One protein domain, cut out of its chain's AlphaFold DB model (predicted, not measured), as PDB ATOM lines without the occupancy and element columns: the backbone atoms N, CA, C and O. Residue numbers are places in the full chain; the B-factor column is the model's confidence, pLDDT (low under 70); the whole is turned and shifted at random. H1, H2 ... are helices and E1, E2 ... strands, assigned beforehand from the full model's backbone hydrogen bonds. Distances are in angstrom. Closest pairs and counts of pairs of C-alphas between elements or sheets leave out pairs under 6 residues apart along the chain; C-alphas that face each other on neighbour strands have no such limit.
ATOM      1  N   GLN A 297     309.674 162.100 225.142       96.19
ATOM      2  CA  GLN A 297     309.373 163.128 226.133       96.19
ATOM      3  C   GLN A 297     310.066 162.760 227.446       96.19
ATOM      4  O   GLN A 297     310.081 161.586 227.818       96.19
ATOM      5  N   ARG A 298     310.577 163.748 228.185       94.56
ATOM      6  CA  ARG A 298     311.022 163.557 229.573       94.56
ATOM      7  C   ARG A 298     310.602 164.741 230.443       94.56
ATOM      8  O   ARG A 298     310.839 165.885 230.064       94.56
ATOM      9  N   ARG A 299     310.003 164.449 231.604       93.88
ATOM     10  CA  ARG A 299     309.707 165.387 232.702       93.88
ATOM     11  C   ARG A 299     310.344 164.850 233.985       93.88
ATOM     12  O   ARG A 299     310.330 163.637 234.174       93.88
ATOM     13  N   MET A 300     310.924 165.713 234.815       90.88
ATOM     14  CA  MET A 300     311.645 165.345 236.047       90.88
ATOM     15  C   MET A 300     311.652 166.459 237.105       90.88
ATOM     16  O   MET A 300     311.533 166.167 238.289       90.88
ATOM     17  N   ASP A 301     311.833 167.719 236.696       90.88
ATOM     18  CA  ASP A 301     312.183 168.827 237.601       90.88
ATOM     19  C   ASP A 301     311.456 170.152 237.302       90.88
ATOM     20  O   ASP A 301     311.590 171.113 238.060       90.88
ATOM     21  N   GLY A 302     310.671 170.224 236.222       91.06
ATOM     22  CA  GLY A 302     309.988 171.446 235.797       91.06
ATOM     23  C   GLY A 302     310.889 172.495 235.133       91.06
ATOM     24  O   GLY A 302     310.423 173.608 234.889       91.06
ATOM     25  N   SER A 303     312.151 172.171 234.825       93.94
ATOM     26  CA  SER A 303     313.115 173.091 234.198       93.94
ATOM     27  C   SER A 303     312.690 173.584 232.811       93.94
ATOM     28  O   SER A 303     313.123 174.661 232.387       93.94
ATOM     29  N   VAL A 304     311.821 172.849 232.108       96.38
ATOM     30  CA  VAL A 304     311.308 173.234 230.789       96.38
ATOM     31  C   VAL A 304     309.806 173.495 230.845       96.38
ATOM     32  O   VAL A 304     308.999 172.645 231.213       96.38
ATOM     33  N   ASN A 305     309.413 174.695 230.419       94.94
ATOM     34  CA  ASN A 305     308.009 175.050 230.236       94.94
ATOM     35  C   ASN A 305     307.418 174.326 229.010       94.94
ATOM     36  O   ASN A 305     308.042 174.326 227.945       94.94
ATOM     37  N   PHE A 306     306.221 173.753 229.165       95.31
ATOM     38  CA  PHE A 306     305.445 173.071 228.116       95.31
ATOM     39  C   PHE A 306     304.282 173.933 227.577       95.31
ATOM     40  O   PHE A 306     303.637 173.545 226.608       95.31
ATOM     41  N   ASN A 307     304.065 175.138 228.119       95.44
ATOM     42  CA  ASN A 307     303.221 176.159 227.495       95.44
ATOM     43  C   ASN A 307     303.956 176.723 226.268       95.44
ATOM     44  O   ASN A 307     304.832 177.581 226.409       95.44
ATOM     45  N   ARG A 308     303.685 176.140 225.097       96.75
ATOM     46  CA  ARG A 308     304.487 176.275 223.871       96.75
ATOM     47  C   ARG A 308     303.608 176.387 222.629       96.75
ATOM     48  O   ARG A 308     302.495 175.863 222.593       96.75
ATOM     49  N   THR A 309     304.146 177.046 221.611       97.00
ATOM     50  CA  THR A 309     303.520 177.236 220.294       97.00
ATOM     51  C   THR A 309     303.361 175.916 219.525       97.00
ATOM     52  O   THR A 309     303.975 174.896 219.856       97.00
ATOM     53  N   TRP A 310     302.550 175.928 218.463       97.25
ATOM     54  CA  TRP A 310     302.432 174.828 217.503       97.25
ATOM     55  C   TRP A 310     303.788 174.466 216.896       97.25
ATOM     56  O   TRP A 310     304.161 173.293 216.886       97.25
ATOM     57  N   ASP A 311     304.555 175.463 216.448       97.38
ATOM     58  CA  ASP A 311     305.852 175.227 215.813       97.38
ATOM     59  C   ASP A 311     306.901 174.684 216.797       97.38
ATOM     60  O   ASP A 311     307.718 173.846 216.412       97.38
ATOM     61  N   GLU A 312     306.861 175.053 218.079       97.88
ATOM     62  CA  GLU A 312     307.694 174.409 219.104       97.88
ATOM     63  C   GLU A 312     307.271 172.950 219.341       97.88
ATOM     64  O   GLU A 312     308.119 172.057 219.353       97.88
ATOM     65  N   TYR A 313     305.972 172.658 219.463       98.00
ATOM     66  CA  TYR A 313     305.485 171.277 219.609       98.00
ATOM     67  C   TYR A 313     305.753 170.404 218.375       98.00
ATOM     68  O   TYR A 313     305.991 169.200 218.503       98.00
ATOM     69  N   LYS A 314     305.786 170.996 217.185       97.06
ATOM     70  CA  LYS A 314     306.182 170.359 215.926       97.06
ATOM     71  C   LYS A 314     307.676 170.044 215.866       97.06
ATOM     72  O   LYS A 314     308.044 168.907 215.564       97.06
ATOM     73  N   ASN A 315     308.526 171.024 216.172       96.06
ATOM     74  CA  ASN A 315     309.981 170.940 215.989       96.06
ATOM     75  C   ASN A 315     310.750 170.407 217.212       96.06
ATOM     76  O   ASN A 315     311.922 170.044 217.077       96.06
ATOM     77  N   GLY A 316     310.107 170.313 218.378       97.00
ATOM     78  CA  GLY A 316     310.709 169.880 219.641       97.00
ATOM     79  C   GLY A 316     311.352 171.025 220.432       97.00
ATOM     80  O   GLY A 316     311.732 172.054 219.876       97.00
ATOM     81  N   PHE A 317     311.471 170.848 221.750       97.88
ATOM     82  CA  PHE A 317     312.013 171.852 222.675       97.88
ATOM     83  C   PHE A 317     312.581 171.213 223.955       97.88
ATOM     84  O   PHE A 317     312.171 170.122 224.342       97.88
ATOM     85  N   GLY A 318     313.488 171.919 224.640       96.31
ATOM     86  CA  GLY A 318     314.159 171.459 225.868       96.31
ATOM     87  C   GLY A 318     315.584 170.942 225.634       96.31
ATOM     88  O   GLY A 318     316.189 171.240 224.606       96.31
ATOM     89  N   ASP A 319     316.121 170.183 226.592       94.31
ATOM     90  CA  ASP A 319     317.430 169.517 226.506       94.31
ATOM     91  C   ASP A 319     317.236 167.996 226.584       94.31
ATOM     92  O   ASP A 319     316.660 167.481 227.540       94.31
ATOM     93  N   LEU A 320     317.772 167.259 225.607       92.69
ATOM     94  CA  LEU A 320     317.736 165.790 225.555       92.69
ATOM     95  C   LEU A 320     318.376 165.124 226.795       92.69
ATOM     96  O   LEU A 320     318.083 163.967 227.116       92.69
ATOM     97  N   ARG A 321     319.246 165.845 227.514       91.19
ATOM     98  CA  ARG A 321     319.852 165.417 228.785       91.19
ATOM     99  C   ARG A 321     318.980 165.718 230.009       91.19
ATOM    100  O   ARG A 321     319.143 165.046 231.023       91.19
ATOM    101  N   GLY A 322     318.071 166.688 229.911       92.69
ATOM    102  CA  GLY A 322     317.157 167.133 230.966       92.69
ATOM    103  C   GLY A 322     315.695 166.848 230.611       92.69
ATOM    104  O   GLY A 322     315.362 165.742 230.175       92.69
ATOM    105  N   GLU A 323     314.820 167.836 230.812       96.50
ATOM    106  CA  GLU A 323     313.450 167.806 230.287       96.50
ATOM    107  C   GLU A 323     313.395 168.207 228.810       96.50
ATOM    108  O   GLU A 323     314.050 169.162 228.390       96.50
ATOM    109  N   PHE A 324     312.563 167.518 228.025       97.25
ATOM    110  CA  PHE A 324     312.340 167.852 226.616       97.25
ATOM    111  C   PHE A 324     311.069 167.224 226.031       97.25
ATOM    112  O   PHE A 324     310.495 166.279 226.583       97.25
ATOM    113  N   TRP A 325     310.695 167.731 224.858       97.56
ATOM    114  CA  TRP A 325     309.757 167.152 223.903       97.56
ATOM    115  C   TRP A 325     310.461 166.968 222.549       97.56
ATOM    116  O   TRP A 325     311.085 167.905 222.048       97.56
ATOM    117  N   LEU A 326     310.377 165.779 221.943       96.62
ATOM    118  CA  LEU A 326     311.135 165.438 220.728       96.62
ATOM    119  C   LEU A 326     310.607 166.112 219.444       96.62
ATOM    120  O   LEU A 326     311.363 166.243 218.483       96.62
ATOM    121  N   GLY A 327     309.353 166.567 219.421       97.25
ATOM    122  CA  GLY A 327     308.732 167.220 218.261       97.25
ATOM    123  C   GLY A 327     307.861 166.282 217.421       97.25
ATOM    124  O   GLY A 327     308.321 165.228 216.977       97.25
ATOM    125  N   LEU A 328     306.603 166.675 217.184       97.50
ATOM    126  CA  LEU A 328     305.574 165.862 216.517       97.50
ATOM    127  C   LEU A 328     305.992 165.362 215.128       97.50
ATOM    128  O   LEU A 328     305.661 164.233 214.775       97.50
ATOM    129  N   GLU A 329     306.765 166.141 214.365       95.75
ATOM    130  CA  GLU A 329     307.216 165.710 213.035       95.75
ATOM    131  C   GLU A 329     308.157 164.496 213.117       95.75
ATOM    132  O   GLU A 329     308.073 163.576 212.305       95.75
ATOM    133  N   ARG A 330     308.997 164.422 214.159       94.19
ATOM    134  CA  ARG A 330     309.863 163.256 214.391       94.19
ATOM    135  C   ARG A 330     309.046 162.032 214.800       94.19
ATOM    136  O   ARG A 330     309.312 160.945 214.296       94.19
ATOM    137  N   LEU A 331     308.019 162.207 215.639       95.38
ATOM    138  CA  LEU A 331     307.080 161.134 216.005       95.38
ATOM    139  C   LEU A 331     306.315 160.614 214.774       95.38
ATOM    140  O   LEU A 331     306.186 159.399 214.602       95.38
ATOM    141  N   HIS A 332     305.851 161.510 213.895       95.06
ATOM    142  CA  HIS A 332     305.206 161.132 212.638       95.06
ATOM    143  C   HIS A 332     306.154 160.312 211.754       95.06
ATOM    144  O   HIS A 332     305.829 159.186 211.386       95.06
ATOM    145  N   LEU A 333     307.355 160.823 211.459       89.56
ATOM    146  CA  LEU A 333     308.309 160.140 210.578       89.56
ATOM    147  C   LEU A 333     308.791 158.797 211.159       89.56
ATOM    148  O   LEU A 333     308.895 157.820 210.416       89.56
ATOM    149  N   MET A 334     308.991 158.699 212.480       90.81
ATOM    150  CA  MET A 334     309.266 157.430 213.171       90.81
ATOM    151  C   MET A 334     308.133 156.415 212.969       90.81
ATOM    152  O   MET A 334     308.377 155.304 212.495       90.81
ATOM    153  N   THR A 335     306.897 156.786 213.314       91.62
ATOM    154  CA  THR A 335     305.741 155.868 213.287       91.62
ATOM    155  C   THR A 335     305.242 155.554 211.872       91.62
ATOM    156  O   THR A 335     304.641 154.504 211.652       91.62
ATOM    157  N   LYS A 336     305.549 156.414 210.893       87.38
ATOM    158  CA  LYS A 336     305.332 156.184 209.459       87.38
ATOM    159  C   LYS A 336     306.341 155.203 208.856       87.38
ATOM    160  O   LYS A 336     305.947 154.370 208.049       87.38
ATOM    161  N   PHE A 337     307.627 155.309 209.209       82.56
ATOM    162  CA  PHE A 337     308.683 154.465 208.630       82.56
ATOM    163  C   PHE A 337     308.511 152.983 208.992       82.56
ATOM    164  O   PHE A 337     308.758 152.103 208.170       82.56
ATOM    165  N   ARG A 338     308.073 152.700 210.222       82.12
ATOM    166  CA  ARG A 338     307.788 151.343 210.708       82.12
ATOM    167  C   ARG A 338     306.839 151.393 211.916       82.12
ATOM    168  O   ARG A 338     306.851 152.396 212.635       82.12
ATOM    169  N   PRO A 339     306.092 150.308 212.203       88.38
ATOM    170  CA  PRO A 339     305.340 150.185 213.448       88.38
ATOM    171  C   PRO A 339     306.238 150.415 214.665       88.38
ATOM    172  O   PRO A 339     307.366 149.918 214.714       88.38
ATOM    173  N   HIS A 340     305.723 151.152 215.642       90.06
ATOM    174  CA  HIS A 340     306.361 151.379 216.931       90.06
ATOM    175  C   HIS A 340     305.351 151.121 218.047       90.06
ATOM    176  O   HIS A 340     304.154 151.343 217.885       90.06
ATOM    177  N   GLU A 341     305.853 150.686 219.192       93.56
ATOM    178  CA  GLU A 341     305.111 150.687 220.447       93.56
ATOM    179  C   GLU A 341     305.463 151.935 221.267       93.56
ATOM    180  O   GLU A 341     306.550 152.501 221.129       93.56
ATOM    181  N   LEU A 342     304.535 152.366 222.118       95.12
ATOM    182  CA  LEU A 342     304.734 153.456 223.070       95.12
ATOM    183  C   LEU A 342     304.767 152.882 224.487       95.12
ATOM    184  O   LEU A 342     303.924 152.066 224.849       95.12
ATOM    185  N   TYR A 343     305.723 153.340 225.289       94.06
ATOM    186  CA  TYR A 343     305.813 153.068 226.719       94.06
ATOM    187  C   TYR A 343     305.897 154.402 227.461       94.06
ATOM    188  O   TYR A 343     306.752 155.234 227.150       94.06
ATOM    189  N   ILE A 344     305.003 154.611 228.423       93.88
ATOM    190  CA  ILE A 344     304.987 155.778 229.308       93.88
ATOM    191  C   ILE A 344     305.212 155.265 230.726       93.88
ATOM    192  O   ILE A 344     304.493 154.377 231.176       93.88
ATOM    193  N   GLN A 345     306.173 155.849 231.438       93.25
ATOM    194  CA  GLN A 345     306.344 155.653 232.875       93.25
ATOM    195  C   GLN A 345     306.063 156.967 233.602       93.25
ATOM    196  O   GLN A 345     306.429 158.042 233.124       93.25
ATOM    197  N   LEU A 346     305.398 156.864 234.748       92.62
ATOM    198  CA  LEU A 346     305.033 157.965 235.628       92.62
ATOM    199  C   LEU A 346     305.578 157.662 237.027       92.62
ATOM    200  O   LEU A 346     305.491 156.524 237.483       92.62
ATOM    201  N   GLU A 347     306.095 158.673 237.719       92.19
ATOM    202  CA  GLU A 347     306.516 158.594 239.121       92.19
ATOM    203  C   GLU A 347     305.842 159.731 239.900       92.19
ATOM    204  O   GLU A 347     305.726 160.849 239.394       92.19
ATOM    205  N   ASN A 348     305.349 159.449 241.108       90.00
ATOM    206  CA  ASN A 348     304.706 160.454 241.958       90.00
ATOM    207  C   ASN A 348     305.642 160.972 243.069       90.00
ATOM    208  O   ASN A 348     306.716 160.428 243.308       90.00
ATOM    209  N   PHE A 349     305.207 161.987 243.825       89.31
ATOM    210  CA  PHE A 349     305.979 162.593 244.929       89.31
ATOM    211  C   PHE A 349     306.251 161.677 246.151       89.31
ATOM    212  O   PHE A 349     306.722 162.155 247.182       89.31
ATOM    213  N   LYS A 350     305.927 160.381 246.074       93.56
ATOM    214  CA  LYS A 350     306.305 159.336 247.043       93.56
ATOM    215  C   LYS A 350     307.243 158.286 246.429       93.56
ATOM    216  O   LYS A 350     307.497 157.263 247.062       93.56
ATOM    217  N   ASN A 351     307.707 158.523 245.203       90.69
ATOM    218  CA  ASN A 351     308.508 157.620 244.385       90.69
ATOM    219  C   ASN A 351     307.763 156.317 244.015       90.69
ATOM    220  O   ASN A 351     308.376 155.279 243.770       90.69
ATOM    221  N   GLU A 352     306.423 156.348 243.989       94.19
ATOM    222  CA  GLU A 352     305.615 155.236 243.479       94.19
ATOM    223  C   GLU A 352     305.547 155.344 241.949       94.19
ATOM    224  O   GLU A 352     304.997 156.315 241.419       94.19
ATOM    225  N   THR A 353     306.087 154.350 241.241       92.12
ATOM    226  CA  THR A 353     306.047 154.289 239.775       92.12
ATOM    227  C   THR A 353     304.801 153.571 239.254       92.12
ATOM    228  O   THR A 353     304.262 152.668 239.898       92.12
ATOM    229  N   ARG A 354     304.338 153.976 238.070       94.38
ATOM    230  CA  ARG A 354     303.312 153.309 237.251       94.38
ATOM    231  C   ARG A 354     303.723 153.358 235.784       94.38
ATOM    232  O   ARG A 354     304.494 154.238 235.397       94.38
ATOM    233  N   TYR A 355     303.207 152.456 234.961       93.81
ATOM    234  CA  TYR A 355     303.491 152.437 233.528       93.81
ATOM    235  C   TYR A 355     302.282 152.059 232.679       93.81
ATOM    236  O   TYR A 355     301.364 151.381 233.134       93.81
ATOM    237  N   VAL A 356     302.324 152.459 231.411       94.62
ATOM    238  CA  VAL A 356     301.427 151.966 230.367       94.62
ATOM    239  C   VAL A 356     302.205 151.710 229.081       94.62
ATOM    240  O   VAL A 356     303.106 152.470 228.718       94.62
ATOM    241  N   ARG A 357     301.849 150.626 228.396       94.69
ATOM    242  CA  ARG A 357     302.376 150.195 227.104       94.69
ATOM    243  C   ARG A 357     301.235 150.117 226.089       94.69
ATOM    244  O   ARG A 357     300.131 149.692 226.416       94.69
ATOM    245  N   TYR A 358     301.534 150.514 224.859       95.31
ATOM    246  CA  TYR A 358     300.603 150.589 223.737       95.31
ATOM    247  C   TYR A 358     301.248 149.943 222.506       95.31
ATOM    248  O   TYR A 358     302.268 150.434 222.014       95.31
ATOM    249  N   SER A 359     300.701 148.815 222.037       94.25
ATOM    250  CA  SER A 359     301.397 147.906 221.105       94.25
ATOM    251  C   SER A 359     301.522 148.394 219.654       94.25
ATOM    252  O   SER A 359     302.304 147.828 218.889       94.25
ATOM    253  N   ASN A 360     300.791 149.441 219.256       94.38
ATOM    254  CA  ASN A 360     300.886 150.033 217.918       94.38
ATOM    255  C   ASN A 360     300.583 151.538 217.957       94.38
ATOM    256  O   ASN A 360     299.483 151.969 217.619       94.38
ATOM    257  N   PHE A 361     301.560 152.335 218.378       95.44
ATOM    258  CA  PHE A 361     301.477 153.793 218.410       95.44
ATOM    259  C   PHE A 361     301.762 154.394 217.029       95.44
ATOM    260  O   PHE A 361     302.828 154.157 216.451       95.44
ATOM    261  N   SER A 362     300.839 155.201 216.500       95.94
ATOM    262  CA  SER A 362     301.076 155.971 215.276       95.94
ATOM    263  C   SER A 362     300.379 157.328 215.246       95.94
ATOM    264  O   SER A 362     299.272 157.502 215.757       95.94
ATOM    265  N   VAL A 363     301.060 158.298 214.628       95.56
ATOM    266  CA  VAL A 363     300.665 159.713 214.586       95.56
ATOM    267  C   VAL A 363     300.557 160.172 213.130       95.56
ATOM    268  O   VAL A 363     301.426 159.873 212.306       95.56
ATOM    269  N   GLY A 364     299.486 160.895 212.799       94.56
ATOM    270  CA  GLY A 364     299.270 161.501 211.483       94.56
ATOM    271  C   GLY A 364     300.274 162.611 211.165       94.56
ATOM    272  O   GLY A 364     301.091 162.983 211.999       94.56
ATOM    273  N   ASN A 365     300.222 163.151 209.949       92.62
ATOM    274  CA  ASN A 365     301.072 164.283 209.556       92.62
ATOM    275  C   ASN A 365     300.485 165.643 209.998       92.62
ATOM    276  O   ASN A 365     299.372 165.720 210.524       92.62
ATOM    277  N   GLU A 366     301.199 166.741 209.733       93.69
ATOM    278  CA  GLU A 366     300.731 168.099 210.055       93.69
ATOM    279  C   GLU A 366     299.384 168.470 209.405       93.69
ATOM    280  O   GLU A 366     298.568 169.153 210.029       93.69
ATOM    281  N   ALA A 367     299.107 168.004 208.182       92.75
ATOM    282  CA  ALA A 367     297.833 168.261 207.504       92.75
ATOM    283  C   ALA A 367     296.657 167.536 208.190       92.75
ATOM    284  O   ALA A 367     295.536 168.041 208.206       92.75
ATOM    285  N   GLN A 368     296.925 166.400 208.841       94.50
ATOM    286  CA  GLN A 368     296.002 165.725 209.761       94.50
ATOM    287  C   GLN A 368     295.994 166.358 211.168       94.50
ATOM    288  O   GLN A 368     295.286 165.882 212.046       94.50
ATOM    289  N   SER A 369     296.754 167.435 211.406       95.94
ATOM    290  CA  SER A 369     296.988 168.034 212.733       95.94
ATOM    291  C   SER A 369     297.563 167.036 213.751       95.94
ATOM    292  O   SER A 369     297.176 167.036 214.919       95.94
ATOM    293  N   TYR A 370     298.478 166.176 213.284       97.44
ATOM    294  CA  TYR A 370     299.150 165.133 214.067       97.44
ATOM    295  C   TYR A 370     298.180 164.229 214.852       97.44
ATOM    296  O   TYR A 370     298.408 163.924 216.016       97.44
ATOM    297  N   GLU A 371     297.077 163.816 214.221       96.56
ATOM    298  CA  GLU A 371     296.044 162.945 214.807       96.56
ATOM    299  C   GLU A 371     296.611 161.636 215.391       96.56
ATOM    300  O   GLU A 371     297.492 161.019 214.789       96.56
ATOM    301  N   LEU A 372     296.109 161.189 216.549       95.75
ATOM    302  CA  LEU A 372     296.516 159.929 217.185       95.75
ATOM    303  C   LEU A 372     295.823 158.733 216.509       95.75
ATOM    304  O   LEU A 372     294.809 158.226 216.991       95.75
ATOM    305  N   LEU A 373     296.367 158.307 215.368       94.38
ATOM    306  CA  LEU A 373     295.775 157.310 214.464       94.38
ATOM    307  C   LEU A 373     295.680 155.901 215.068       94.38
ATOM    308  O   LEU A 373     294.814 155.113 214.684       94.38
ATOM    309  N   SER A 374     296.597 155.539 215.967       94.50
ATOM    310  CA  SER A 374     296.581 154.237 216.632       94.50
ATOM    311  C   SER A 374     297.360 154.253 217.940       94.50
ATOM    312  O   SER A 374     298.343 154.983 218.082       94.50
ATOM    313  N   VAL A 375     296.934 153.395 218.867       91.38
ATOM    314  CA  VAL A 375     297.722 152.966 220.034       91.38
ATOM    315  C   VAL A 375     297.833 151.435 220.158       91.38
ATOM    316  O   VAL A 375     298.689 150.933 220.877       91.38
ATOM    317  N   GLY A 376     297.043 150.664 219.403       92.38
ATOM    318  CA  GLY A 376     297.027 149.202 219.497       92.38
ATOM    319  C   GLY A 376     296.388 148.694 220.790       92.38
ATOM    320  O   GLY A 376     295.368 149.218 221.230       92.38
ATOM    321  N   GLU A 377     296.972 147.648 221.365       92.94
ATOM    322  CA  GLU A 377     296.528 147.017 222.611       92.94
ATOM    323  C   GLU A 377     297.204 147.675 223.824       92.94
ATOM    324  O   GLU A 377     298.376 148.052 223.753       92.94
ATOM    325  N   TYR A 378     296.460 147.794 224.927       93.94
ATOM    326  CA  TYR A 378     296.917 148.337 226.211       93.94
ATOM    327  C   TYR A 378     297.512 147.241 227.110       93.94
ATOM    328  O   TYR A 378     296.940 146.157 227.235       93.94
ATOM    329  N   ASP A 379     298.597 147.573 227.808       94.25
ATOM    330  CA  ASP A 379     299.187 146.808 228.913       94.25
ATOM    331  C   ASP A 379     299.713 147.773 230.001       94.25
ATOM    332  O   ASP A 379     300.096 148.902 229.694       94.25
ATOM    333  N   GLY A 380     299.742 147.351 231.270       93.56
ATOM    334  CA  GLY A 380     300.261 148.141 232.401       93.56
ATOM    335  C   GLY A 380     299.253 148.547 233.487       93.56
ATOM    336  O   GLY A 380     298.115 148.071 233.538       93.56
ATOM    337  N   ASP A 381     299.707 149.412 234.402       93.38
ATOM    338  CA  ASP A 381     299.032 149.792 235.655       93.38
ATOM    339  C   ASP A 381     298.779 151.307 235.838       93.38
ATOM    340  O   ASP A 381     298.109 151.711 236.795       93.38
ATOM    341  N   ALA A 382     299.239 152.150 234.908       86.19
ATOM    342  CA  ALA A 382     298.710 153.495 234.686       86.19
ATOM    343  C   ALA A 382     297.498 153.405 233.745       86.19
ATOM    344  O   ALA A 382     297.625 152.903 232.633       86.19
ATOM    345  N   GLY A 383     296.326 153.881 234.181       86.62
ATOM    346  CA  GLY A 383     295.053 153.643 233.487       86.62
ATOM    347  C   GLY A 383     295.023 154.047 232.003       86.62
ATOM    348  O   GLY A 383     295.662 155.012 231.588       86.62
ATOM    349  N   ASN A 384     294.236 153.309 231.211       88.75
ATOM    350  CA  ASN A 384     294.119 153.447 229.755       88.75
ATOM    351  C   ASN A 384     293.415 154.751 229.316       88.75
ATOM    352  O   ASN A 384     292.256 154.738 228.908       88.75
ATOM    353  N   THR A 385     294.109 155.886 229.408       82.12
ATOM    354  CA  THR A 385     293.601 157.209 229.002       82.12
ATOM    355  C   THR A 385     293.704 157.480 227.500       82.12
ATOM    356  O   THR A 385     293.027 158.380 226.997       82.12
ATOM    357  N   LEU A 386     294.515 156.720 226.748       88.94
ATOM    358  CA  LEU A 386     294.590 156.912 225.298       88.94
ATOM    359  C   LEU A 386     293.464 156.189 224.553       88.94
ATOM    360  O   LEU A 386     293.026 156.717 223.538       88.94
ATOM    361  N   ASP A 387     292.975 155.048 225.050       90.31
ATOM    362  CA  ASP A 387     291.881 154.276 224.440       90.31
ATOM    363  C   ASP A 387     290.877 153.772 225.491       90.31
ATOM    364  O   ASP A 387     290.712 152.572 225.708       90.31
ATOM    365  N   THR A 388     290.195 154.707 226.159       85.94
ATOM    366  CA  THR A 388     289.224 154.437 227.243       85.94
ATOM    367  C   THR A 388     288.005 153.608 226.811       85.94
ATOM    368  O   THR A 388     287.252 153.141 227.665       85.94
ATOM    369  N   GLY A 389     287.761 153.474 225.503       82.75
ATOM    370  CA  GLY A 389     286.506 152.963 224.940       82.75
ATOM    371  C   GLY A 389     285.341 153.967 224.949       82.75
ATOM    372  O   GLY A 389     284.259 153.622 224.484       82.75
ATOM    373  N   ASP A 390     285.551 155.196 225.438       83.12
ATOM    374  CA  ASP A 390     284.556 156.276 225.472       83.12
ATOM    375  C   ASP A 390     285.022 157.458 224.602       83.12
ATOM    376  O   ASP A 390     286.046 158.084 224.884       83.12
ATOM    377  N   ASP A 391     284.252 157.783 223.559       77.38
ATOM    378  CA  ASP A 391     284.543 158.845 222.582       77.38
ATOM    379  C   ASP A 391     284.714 160.257 223.184       77.38
ATOM    380  O   ASP A 391     285.236 161.145 222.497       77.38
ATOM    381  N   TYR A 392     284.269 160.491 224.422       79.38
ATOM    382  CA  TYR A 392     284.383 161.769 225.133       79.38
ATOM    383  C   TYR A 392     285.667 161.886 225.980       79.38
ATOM    384  O   TYR A 392     286.124 162.995 226.271       79.38
ATOM    385  N   PHE A 393     286.263 160.750 226.353       82.25
ATOM    386  CA  PHE A 393     287.419 160.669 227.259       82.25
ATOM    387  C   PHE A 393     288.667 160.037 226.622       82.25
ATOM    388  O   PHE A 393     289.766 160.185 227.148       82.25
ATOM    389  N   THR A 394     288.519 159.341 225.495       88.00
ATOM    390  CA  THR A 394     289.620 158.719 224.746       88.00
ATOM    391  C   THR A 394     290.511 159.767 224.071       88.00
ATOM    392  O   THR A 394     290.013 160.797 223.623       88.00
ATOM    393  N   SER A 395     291.820 159.521 223.959       90.69
ATOM    394  CA  SER A 395     292.730 160.385 223.172       90.69
ATOM    395  C   SER A 395     292.882 159.902 221.718       90.69
ATOM    396  O   SER A 395     293.331 160.640 220.841       90.69
ATOM    397  N   LYS A 396     292.523 158.646 221.440       91.25
ATOM    398  CA  LYS A 396     292.601 157.997 220.125       91.25
ATOM    399  C   LYS A 396     291.679 158.669 219.107       91.25
ATOM    400  O   LYS A 396     290.528 158.976 219.406       91.25
ATOM    401  N   ASN A 397     292.187 158.869 217.893       91.69
ATOM    402  CA  ASN A 397     291.586 159.678 216.827       91.69
ATOM    403  C   ASN A 397     291.390 161.172 217.182       91.69
ATOM    404  O   ASN A 397     290.710 161.883 216.442       91.69
ATOM    405  N   MET A 398     291.941 161.673 218.300       93.38
ATOM    406  CA  MET A 398     291.967 163.116 218.560       93.38
ATOM    407  C   MET A 398     293.134 163.750 217.809       93.38
ATOM    408  O   MET A 398     294.157 163.111 217.547       93.38
ATOM    409  N   LYS A 399     292.986 165.031 217.479       95.56
ATOM    410  CA  LYS A 399     294.058 165.858 216.920       95.56
ATOM    411  C   LYS A 399     294.908 166.425 218.046       95.56
ATOM    412  O   LYS A 399     294.451 166.525 219.181       95.56
ATOM    413  N   PHE A 400     296.149 166.780 217.740       96.94
ATOM    414  CA  PHE A 400     296.983 167.472 218.713       96.94
ATOM    415  C   PHE A 400     296.518 168.929 218.832       96.94
ATOM    416  O   PHE A 400     296.337 169.588 217.811       96.94
ATOM    417  N   SER A 401     296.355 169.448 220.045       95.50
ATOM    418  CA  SER A 401     296.042 170.860 220.314       95.50
ATOM    419  C   SER A 401     297.219 171.544 221.006       95.50
ATOM    420  O   SER A 401     297.964 170.903 221.744       95.50
ATOM    421  N   THR A 402     297.373 172.854 220.812       96.19
ATOM    422  CA  THR A 402     298.307 173.714 221.565       96.19
ATOM    423  C   THR A 402     297.583 174.966 222.081       96.19
ATOM    424  O   THR A 402     296.518 175.302 221.563       96.19
ATOM    425  N   PRO A 403     298.124 175.690 223.083       93.69
ATOM    426  CA  PRO A 403     297.494 176.888 223.652       93.69
ATOM    427  C   PRO A 403     297.010 177.940 222.638       93.69
ATOM    428  O   PRO A 403     296.042 178.646 222.900       93.69
ATOM    429  N   GLU A 404     297.645 178.027 221.468       93.50
ATOM    430  CA  GLU A 404     297.272 178.933 220.369       93.50
ATOM    431  C   GLU A 404     296.440 178.277 219.249       93.50
ATOM    432  O   GLU A 404     295.856 178.986 218.430       93.50
ATOM    433  N   ARG A 405     296.378 176.939 219.195       92.88
ATOM    434  CA  ARG A 405     295.682 176.174 218.154       92.88
ATOM    435  C   ARG A 405     294.875 175.036 218.770       92.88
ATOM    436  O   ARG A 405     295.371 173.929 218.983       92.88
ATOM    437  N   ASP A 406     293.610 175.343 219.003       91.69
ATOM    438  CA  ASP A 406     292.588 174.388 219.400       91.69
ATOM    439  C   ASP A 406     292.227 173.456 218.227       91.69
ATOM    440  O   ASP A 406     291.887 173.920 217.136       91.69
ATOM    441  N   ASN A 407     292.328 172.145 218.448       91.19
ATOM    442  CA  ASN A 407     291.779 171.102 217.584       91.19
ATOM    443  C   ASN A 407     290.995 170.044 218.408       91.19
ATOM    444  O   ASN A 407     290.822 168.922 217.918       91.19
ATOM    445  N   ASP A 408     290.570 170.354 219.647       83.62
ATOM    446  CA  ASP A 408     289.826 169.415 220.503       83.62
ATOM    447  C   ASP A 408     288.314 169.389 220.189       83.62
ATOM    448  O   ASP A 408     287.836 170.036 219.253       83.62
ATOM    449  N   LYS A 409     287.547 168.537 220.887       84.69
ATOM    450  CA  LYS A 409     286.112 168.326 220.610       84.69
ATOM    451  C   LYS A 409     285.183 169.313 221.333       84.69
ATOM    452  O   LYS A 409     283.966 169.206 221.164       84.69
ATOM    453  N   THR A 410     285.695 170.206 222.179       81.44
ATOM    454  CA  THR A 410     284.861 170.967 223.120       81.44
ATOM    455  C   THR A 410     284.555 172.400 222.652       81.44
ATOM    456  O   THR A 410     284.574 172.722 221.466       81.44
ATOM    457  N   HIS A 411     284.154 173.266 223.587       81.56
ATOM    458  CA  HIS A 411     283.964 174.706 223.373       81.56
ATOM    459  C   HIS A 411     284.983 175.543 224.166       81.56
ATOM    460  O   HIS A 411     284.833 176.760 224.283       81.56
ATOM    461  N   LEU A 412     285.984 174.888 224.759       85.31
ATOM    462  CA  LEU A 412     287.043 175.485 225.558       85.31
ATOM    463  C   LEU A 412     288.365 174.928 225.037       85.31
ATOM    464  O   LEU A 412     288.538 173.721 225.044       85.31
ATOM    465  N   ASN A 413     289.314 175.784 224.671       89.50
ATOM    466  CA  ASN A 413     290.643 175.318 224.283       89.50
ATOM    467  C   ASN A 413     291.328 174.661 225.498       89.50
ATOM    468  O   ASN A 413     291.851 175.359 226.379       89.50
ATOM    469  N   CYS A 414     291.315 173.325 225.565       91.38
ATOM    470  CA  CYS A 414     291.849 172.595 226.714       91.38
ATOM    471  C   CYS A 414     293.362 172.799 226.841       91.38
ATOM    472  O   CYS A 414     293.888 172.900 227.949       91.38
ATOM    473  N   ALA A 415     294.065 172.941 225.715       92.31
ATOM    474  CA  ALA A 415     295.501 173.181 225.697       92.31
ATOM    475  C   ALA A 415     295.879 174.542 226.310       92.31
ATOM    476  O   ALA A 415     296.872 174.648 227.033       92.31
ATOM    477  N   ALA A 416     295.061 175.576 226.098       92.81
ATOM    478  CA  ALA A 416     295.216 176.873 226.754       92.81
ATOM    479  C   ALA A 416     294.891 176.801 228.255       92.81
ATOM    480  O   ALA A 416     295.616 177.383 229.061       92.81
ATOM    481  N   LEU A 417     293.846 176.055 228.639       92.31
ATOM    482  CA  LEU A 417     293.460 175.850 230.041       92.31
ATOM    483  C   LEU A 417     294.558 175.132 230.844       92.31
ATOM    484  O   LEU A 417     294.886 175.544 231.956       92.31
ATOM    485  N   PHE A 418     295.141 174.077 230.270       91.06
ATOM    486  CA  PHE A 418     296.208 173.279 230.878       91.06
ATOM    487  C   PHE A 418     297.622 173.794 230.569       91.06
ATOM    488  O   PHE A 418     298.600 173.140 230.937       91.06
ATOM    489  N   ALA A 419     297.746 174.941 229.886       94.31
ATOM    490  CA  ALA A 419     299.015 175.561 229.497       94.31
ATOM    491  C   ALA A 419     300.023 174.564 228.878       94.31
ATOM    492  O   ALA A 419     301.208 174.570 229.208       94.31
TER     493      ALA A 419
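Overview. This is residues 297 to 419 of the 430 residues of the protein "Maker618" of Drosophila busckii (UniProt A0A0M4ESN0). With little regular structure, the domain is a twisted wall, the long hairpin E1-E2 with short E3 and E4 beside E2 and H2 next to its bend, while H1, which touches H2, and H3 are off the sheet and long loops make up much of the rest. The printed part has 123 residues, 45 in named elements, in the order H1 H2 E1 E2 E3 E4 H3: mixed class, branched antiparallel sheet. It is compact, radius of gyration of the C-alphas 14.6 A, spans 38 by 33 by 33 A.

Along the chain. H1 is residues 310 to 315, from C-alpha 310 at (302.432, 174.828, 217.503). H2 is 328 to 337; E1 340 to 347, 23.3 A; E2 353 to 363, 26.3 A, bending by 81 degrees at 360; E3 372 to 374; E4 378 to 380; H3 414 to 417, ending at C-alpha 417 (293.460, 175.850, 230.041).

Arrangement. H1 and H2 touch; closest C-alphas Lys 314 and Leu 328, 4.6 A. H2 stands at the sheet's level, height 1.3 A. Every O i to N i+4 pair in H1 and H2 is within hydrogen-bond range; H3 is too short for one. E1, E2 and E3 form a meander, each the antiparallel neighbour of the one before. Within range are N 344 and O 356, 2.9 A, in hairpin E1-E2; N 362 and O 374, 3.0 A, in hairpin E2-E3; N 357 and O 379, 2.8 A, between antiparallel E2 and E4.

Size, cuts and confidence. The farthest C-alphas, Lys 350 and Ala 367, are 41.4 A apart. The printed part has no cut; links H1 to H2 and E4 to H3 are long. No printed residue is under 70 in pLDDT.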